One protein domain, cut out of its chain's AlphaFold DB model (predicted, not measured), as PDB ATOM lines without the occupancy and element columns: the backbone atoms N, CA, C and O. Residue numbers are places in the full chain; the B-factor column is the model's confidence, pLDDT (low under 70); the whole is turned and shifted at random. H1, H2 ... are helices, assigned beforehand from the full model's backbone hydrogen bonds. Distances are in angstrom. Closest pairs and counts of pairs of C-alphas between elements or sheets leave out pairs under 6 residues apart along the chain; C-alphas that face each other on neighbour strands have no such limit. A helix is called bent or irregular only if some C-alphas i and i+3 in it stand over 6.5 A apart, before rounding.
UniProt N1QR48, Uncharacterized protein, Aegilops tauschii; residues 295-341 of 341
ATOM      1  N   SER A 295     159.251 172.698 177.986       90.88
ATOM      2  CA  SER A 295     159.433 171.514 177.136       90.88
ATOM      3  C   SER A 295     160.640 171.708 176.216       90.88
ATOM      4  O   SER A 295     160.719 172.725 175.527       90.88
ATOM      5  N   LEU A 296     161.553 170.730 176.174       90.19
ATOM      6  CA  LEU A 296     162.693 170.762 175.253       90.19
ATOM      7  C   LEU A 296     162.206 170.806 173.800       90.19
ATOM      8  O   LEU A 296     162.491 171.752 173.074       90.19
ATOM      9  N   GLU A 297     161.410 169.809 173.417       89.75
ATOM     10  CA  GLU A 297     160.999 169.570 172.032       89.75
ATOM     11  C   GLU A 297     159.970 170.587 171.544       89.75
ATOM     12  O   GLU A 297     160.050 171.056 170.416       89.75
ATOM     13  N   ARG A 298     159.013 170.969 172.401       91.81
ATOM     14  CA  ARG A 298     157.914 171.858 171.991       91.81
ATOM     15  C   ARG A 298     158.238 173.338 172.153       91.81
ATOM     16  O   ARG A 298     157.494 174.168 171.645       91.81
ATOM     17  N   ARG A 299     159.285 173.694 172.912       94.00
ATOM     18  CA  ARG A 299     159.554 175.098 173.261       94.00
ATOM     19  C   ARG A 299     161.012 175.503 173.141       94.00
ATOM     20  O   ARG A 299     161.276 176.465 172.433       94.00
ATOM     21  N   LEU A 300     161.939 174.826 173.818       93.12
ATOM     22  CA  LEU A 300     163.331 175.292 173.852       93.12
ATOM     23  C   LEU A 300     163.991 175.187 172.477       93.12
ATOM     24  O   LEU A 300     164.519 176.170 171.969       93.12
ATOM     25  N   ILE A 301     163.894 174.018 171.850       92.31
ATOM     26  CA  ILE A 301     164.569 173.728 170.583       92.31
ATOM     27  C   ILE A 301     164.006 174.561 169.423       92.31
ATOM     28  O   ILE A 301     164.803 175.229 168.763       92.31
ATOM     29  N   PRO A 302     162.675 174.625 169.190       94.00
ATOM     30  CA  PRO A 302     162.134 175.433 168.097       94.00
ATOM     31  C   PRO A 302     162.506 176.912 168.225       94.00
ATOM     32  O   PRO A 302     162.874 177.554 167.246       94.00
ATOM     33  N   ARG A 303     162.462 177.457 169.447       94.75
ATOM     34  CA  ARG A 303     162.793 178.867 169.678       94.75
ATOM     35  C   ARG A 303     164.276 179.144 169.526       94.75
ATOM     36  O   ARG A 303     164.632 180.173 168.969       94.75
ATOM     37  N   HIS A 304     165.132 178.234 169.985       92.44
ATOM     38  CA  HIS A 304     166.564 178.356 169.754       92.44
ATOM     39  C   HIS A 304     166.884 178.393 168.257       92.44
ATOM     40  O   HIS A 304     167.652 179.246 167.828       92.44
ATOM     41  N   TYR A 305     166.254 177.524 167.461       92.38
ATOM     42  CA  TYR A 305     166.454 177.493 166.014       92.38
ATOM     43  C   TYR A 305     166.048 178.808 165.335       92.38
ATOM     44  O   TYR A 305     166.821 179.359 164.557       92.38
ATOM     45  N   VAL A 306     164.880 179.356 165.683       93.69
ATOM     46  CA  VAL A 306     164.449 180.670 165.180       93.69
ATOM     47  C   VAL A 306     165.473 181.751 165.530       93.69
ATOM     48  O   VAL A 306     165.916 182.477 164.647       93.69
ATOM     49  N   ILE A 307     165.895 181.838 166.796       93.19
ATOM     50  CA  ILE A 307     166.881 182.842 167.222       93.19
ATOM     51  C   ILE A 307     168.217 182.658 166.507       93.19
ATOM     52  O   ILE A 307     168.838 183.648 166.137       93.19
ATOM     53  N   TYR A 308     168.652 181.419 166.292       90.56
ATOM     54  CA  TYR A 308     169.857 181.123 165.531       90.56
ATOM     55  C   TYR A 308     169.768 181.681 164.102       90.56
ATOM     56  O   TYR A 308     170.619 182.474 163.712       90.56
ATOM     57  N   VAL A 309     168.696 181.378 163.361       92.31
ATOM     58  CA  VAL A 309     168.496 181.898 161.994       92.31
ATOM     59  C   VAL A 309     168.447 183.428 161.971       92.31
ATOM     60  O   VAL A 309     169.024 184.055 161.086       92.31
ATOM     61  N   LEU A 310     167.785 184.049 162.949       92.25
ATOM     62  CA  LEU A 310     167.732 185.508 163.045       92.25
ATOM     63  C   LEU A 310     169.109 186.120 163.344       92.25
ATOM     64  O   LEU A 310     169.413 187.194 162.828       92.25
ATOM     65  N   LYS A 311     169.951 185.453 164.147       90.56
ATOM     66  CA  LYS A 311     171.331 185.893 164.415       90.56
ATOM     67  C   LYS A 311     172.188 185.828 163.155       90.56
ATOM     68  O   LYS A 311     172.896 186.791 162.878       90.56
ATOM     69  N   GLU A 312     172.082 184.745 162.386       92.00
ATOM     70  CA  GLU A 312     172.792 184.591 161.107       92.00
ATOM     71  C   GLU A 312     172.389 185.671 160.097       92.00
ATOM     72  O   GLU A 312     173.225 186.206 159.378       92.00
ATOM     73  N   LYS A 313     171.111 186.067 160.097       91.38
ATOM     74  CA  LYS A 313     170.609 187.170 159.266       91.38
ATOM     75  C   LYS A 313     170.923 188.569 159.816       91.38
ATOM     76  O   LYS A 313     170.541 189.554 159.198       91.38
ATOM     77  N   GLY A 314     171.566 188.680 160.981       91.56
ATOM     78  CA  GLY A 314     171.856 189.966 161.627       91.56
ATOM     79  C   GLY A 314     170.622 190.712 162.152       91.56
ATOM     80  O   GLY A 314     170.715 191.885 162.497       91.56
ATOM     81  N   LEU A 315     169.473 190.039 162.243       91.12
ATOM     82  CA  LEU A 315     168.180 190.627 162.608       91.12
ATOM     83  C   LEU A 315     167.975 190.759 164.122       91.12
ATOM     84  O   LEU A 315     167.029 191.390 164.594       91.12
ATOM     85  N   VAL A 316     168.850 190.134 164.907       91.56
ATOM     86  CA  VAL A 316     168.820 190.175 166.367       91.56
ATOM     87  C   VAL A 316     170.233 190.227 166.949       91.56
ATOM     88  O   VAL A 316     171.202 189.801 166.320       91.56
ATOM     89  N   LYS A 317     170.357 190.718 168.190       89.06
ATOM     90  CA  LYS A 317     171.649 190.803 168.885       89.06
ATOM     91  C   LYS A 317     172.276 189.418 169.102       89.06
ATOM     92  O   LYS A 317     171.585 188.433 169.383       89.06
ATOM     93  N   ARG A 318     173.609 189.349 169.034       84.00
ATOM     94  CA  ARG A 318     174.368 188.099 169.222       84.00
ATOM     95  C   ARG A 318     174.289 187.569 170.657       84.00
ATOM     96  O   ARG A 318     174.231 186.355 170.849       84.00
ATOM     97  N   ASP A 319     174.197 188.454 171.640       86.19
ATOM     98  CA  ASP A 319     174.223 188.188 173.082       86.19
ATOM     99  C   ASP A 319     172.826 188.063 173.723       86.19
ATOM    100  O   ASP A 319     172.671 188.232 174.931       86.19
ATOM    101  N   ILE A 320     171.787 187.751 172.937       90.00
ATOM    102  CA  ILE A 320     170.427 187.581 173.470       90.00
ATOM    103  C   ILE A 320     170.382 186.568 174.613       90.00
ATOM    104  O   ILE A 320     170.822 185.424 174.484       90.00
ATOM    105  N   ASP A 321     169.724 186.983 175.694       91.31
ATOM    106  CA  ASP A 321     169.449 186.137 176.841       91.31
ATOM    107  C   ASP A 321     168.484 184.993 176.490       91.31
ATOM    108  O   ASP A 321     167.291 185.195 176.230       91.31
ATOM    109  N   LEU A 322     169.000 183.762 176.532       91.88
ATOM    110  CA  LEU A 322     168.235 182.560 176.199       91.88
ATOM    111  C   LEU A 322     167.073 182.309 177.164       91.88
ATOM    112  O   LEU A 322     166.021 181.822 176.750       91.88
ATOM    113  N   PHE A 323     167.208 182.669 178.442       94.12
ATOM    114  CA  PHE A 323     166.120 182.520 179.402       94.12
ATOM    115  C   PHE A 323     164.883 183.325 178.991       94.12
ATOM    116  O   PHE A 323     163.779 182.768 178.982       94.12
ATOM    117  N   GLY A 324     165.059 184.592 178.602       93.00
ATOM    118  CA  GLY A 324     163.976 185.428 178.082       93.00
ATOM    119  C   GLY A 324     163.273 184.784 176.886       93.00
ATOM    120  O   GLY A 324     162.050 184.617 176.903       93.00
ATOM    121  N   VAL A 325     164.050 184.340 175.893       93.88
ATOM    122  CA  VAL A 325     163.567 183.632 174.691       93.88
ATOM    123  C   VAL A 325     162.738 182.404 175.058       93.88
ATOM    124  O   VAL A 325     161.645 182.185 174.529       93.88
ATOM    125  N   PHE A 326     163.238 181.587 175.976       94.19
ATOM    126  CA  PHE A 326     162.624 180.314 176.324       94.19
ATOM    127  C   PHE A 326     161.369 180.470 177.181       94.19
ATOM    128  O   PHE A 326     160.360 179.802 176.925       94.19
ATOM    129  N   CYS A 327     161.392 181.372 178.160       93.06
ATOM    130  CA  CYS A 327     160.341 181.466 179.168       93.06
ATOM    131  C   CYS A 327     159.213 182.449 178.810       93.06
ATOM    132  O   CYS A 327     158.123 182.326 179.369       93.06
ATOM    133  N   MET A 328     159.390 183.362 177.844       94.00
ATOM    134  CA  MET A 328     158.314 184.277 177.419       94.00
ATOM    135  C   MET A 328     157.111 183.545 176.803       94.00
ATOM    136  O   MET A 328     157.269 182.455 176.246       94.00
ATOM    137  N   SER A 329     155.909 184.123 176.863       94.12
ATOM    138  CA  SER A 329     154.697 183.520 176.280       94.12
ATOM    139  C   SER A 329     154.835 183.277 174.769       94.12
ATOM    140  O   SER A 329     155.722 183.826 174.118       94.12
ATOM    141  N   HIS A 330     154.003 182.399 174.196       93.56
ATOM    142  CA  HIS A 330     154.028 182.157 172.747       93.56
ATOM    143  C   HIS A 330     153.687 183.426 171.961       93.56
ATOM    144  O   HIS A 330     154.479 183.817 171.117       93.56
ATOM    145  N   LYS A 331     152.602 184.116 172.337       95.00
ATOM    146  CA  LYS A 331     152.206 185.406 171.756       95.00
ATOM    147  C   LYS A 331     153.365 186.411 171.737       95.00
ATOM    148  O   LYS A 331     153.755 186.868 170.675       95.00
ATOM    149  N   LYS A 332     153.997 186.643 172.894       94.56
ATOM    150  CA  LYS A 332     155.123 187.583 173.000       94.56
ATOM    151  C   LYS A 332     156.320 187.162 172.145       94.56
ATOM    152  O   LYS A 332     157.001 188.018 171.598       94.56
ATOM    153  N   PHE A 333     156.588 185.861 172.036       95.19
ATOM    154  CA  PHE A 333     157.672 185.354 171.194       95.19
ATOM    155  C   PHE A 333     157.435 185.661 169.711       95.19
ATOM    156  O   PHE A 333     158.350 186.144 169.051       95.19
ATOM    157  N   VAL A 334     156.218 185.416 169.218       94.06
ATOM    158  CA  VAL A 334     155.827 185.688 167.827       94.06
ATOM    159  C   VAL A 334     155.932 187.187 167.532       94.06
ATOM    160  O   VAL A 334     156.694 187.578 166.655       94.06
ATOM    161  N   GLU A 335     155.320 188.030 168.365       94.25
ATOM    162  CA  GLU A 335     155.357 189.494 168.206       94.25
ATOM    163  C   GLU A 335     156.784 190.069 168.247       94.25
ATOM    164  O   GLU A 335     157.093 191.055 167.584       94.25
ATOM    165  N   THR A 336     157.669 189.481 169.060       92.38
ATOM    166  CA  THR A 336     159.035 190.001 169.242       92.38
ATOM    167  C   THR A 336     159.971 189.577 168.113       92.38
ATOM    168  O   THR A 336     160.832 190.364 167.725       92.38
ATOM    169  N   TYR A 337     159.848 188.342 167.619       91.06
ATOM    170  CA  TYR A 337     160.864 187.733 166.751       91.06
ATOM    171  C   TYR A 337     160.369 187.330 165.363       91.06
ATOM    172  O   TYR A 337     161.209 187.095 164.502       91.06
ATOM    173  N   LEU A 338     159.059 187.218 165.145       89.75
ATOM    174  CA  LEU A 338     158.489 186.768 163.874       89.75
ATOM    175  C   LEU A 338     157.728 187.886 163.152       89.75
ATOM    176  O   LEU A 338     157.906 188.029 161.952       89.75
ATOM    177  N   ASP A 339     156.951 188.700 163.871       85.50
ATOM    178  CA  ASP A 339     156.094 189.727 163.245       85.50
ATOM    179  C   ASP A 339     156.825 191.049 162.947       85.50
ATOM    180  O   ASP A 339     156.323 191.889 162.207       85.50
ATOM    181  N   ARG A 340     157.994 191.269 163.558       62.38
ATOM    182  CA  ARG A 340     158.797 192.503 163.432       62.38
ATOM    183  C   ARG A 340     159.960 192.385 162.436       62.38
ATOM    184  O   ARG A 340     160.895 193.176 162.533       62.38
ATOM    185  N   GLN A 341     159.941 191.370 161.572       56.44
ATOM    186  CA  GLN A 341     161.030 191.045 160.643       56.44
ATOM    187  C   GLN A 341     160.694 191.414 159.207       56.44
ATOM    188  O   GLN A 341     159.560 191.100 158.783       56.44
TER     189      GLN A 341
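What this domain is: This is residues 295 to 341 of the 341 residues of an uncharacterized protein of Aegilops tauschii (UniProt N1QR48). One long helix, H1, makes the long axis of the model, and two short helices, H2 and H3, lie to one side of it, the three centres making a triangle. From the far end of H1 the chain swings back through residues 313 to 321 to H2, which folds back on the first half of H1, and after a tight turn H3 runs the same way as H1 and nearly parallel to it, across a looser gap. The printed part has 47 residues with three named helices, in the order H1, H2, H3, and no named strand; its class is all helix, with 31 residues in the helices. It is compact, with a radius of gyration of the C-alphas of 10.0 A, and elongated, spanning 27 by 17 by 15 A.

How they stand to each other: Begin with H1, residues 296 to 312, the longest helix. It is irregular, C-alphas 298 and 301 being 7.1 A apart, and its line is a rough one. Look next at H2, residues 322 to 327: H1 touches it with residues 299 to 304 alone. Their closest C-alphas, those of Leu 300 and Phe 326, are 5.6 A apart. The two run opposite ways at a steep tilt of 41 degrees and form a helical hairpin. Then turn to H3, residues 330 to 337, which is close to H1 but not clearly touching; the closest C-alphas, those of Ile 307 and Tyr 337, are 7.8 A apart. H1 and H3 run the same way at a shallow tilt of 12 degrees. H2 and H3 are also close but not clearly touching, with the closest C-alphas, those of Val 325 and Phe 333, 7.1 A apart; they run opposite ways at a shallow tilt of 31 degrees. In H2 and H3 every O i to N i+4 pair is within hydrogen-bond range; in H1, 11 of 13 are.

Where its parts are: Find C-alpha 296 at (162.693, 170.762, 175.253); from there H1 runs 22.2 A to C-alpha 312 at (172.792, 184.591, 161.107). H2 measures 8.5 A from C-alpha 322 to C-alpha 327. H3 measures 10.7 A from C-alpha 330 to C-alpha 337, which you find at (160.864, 187.733, 166.751).

The domain as a whole: The two C-alphas farthest apart are those of Ser 295 and Gly 314, at 27.1 A. The printed part has no cut and ends at Gln 341, the chain's last residue. The link from H1 to H2 is short, with 9 residues, and that from H2 to H3 is tight, with 2. The mean pLDDT of the printed part is 90.6; look to residues 340 to 341 for the low confidence, under 70.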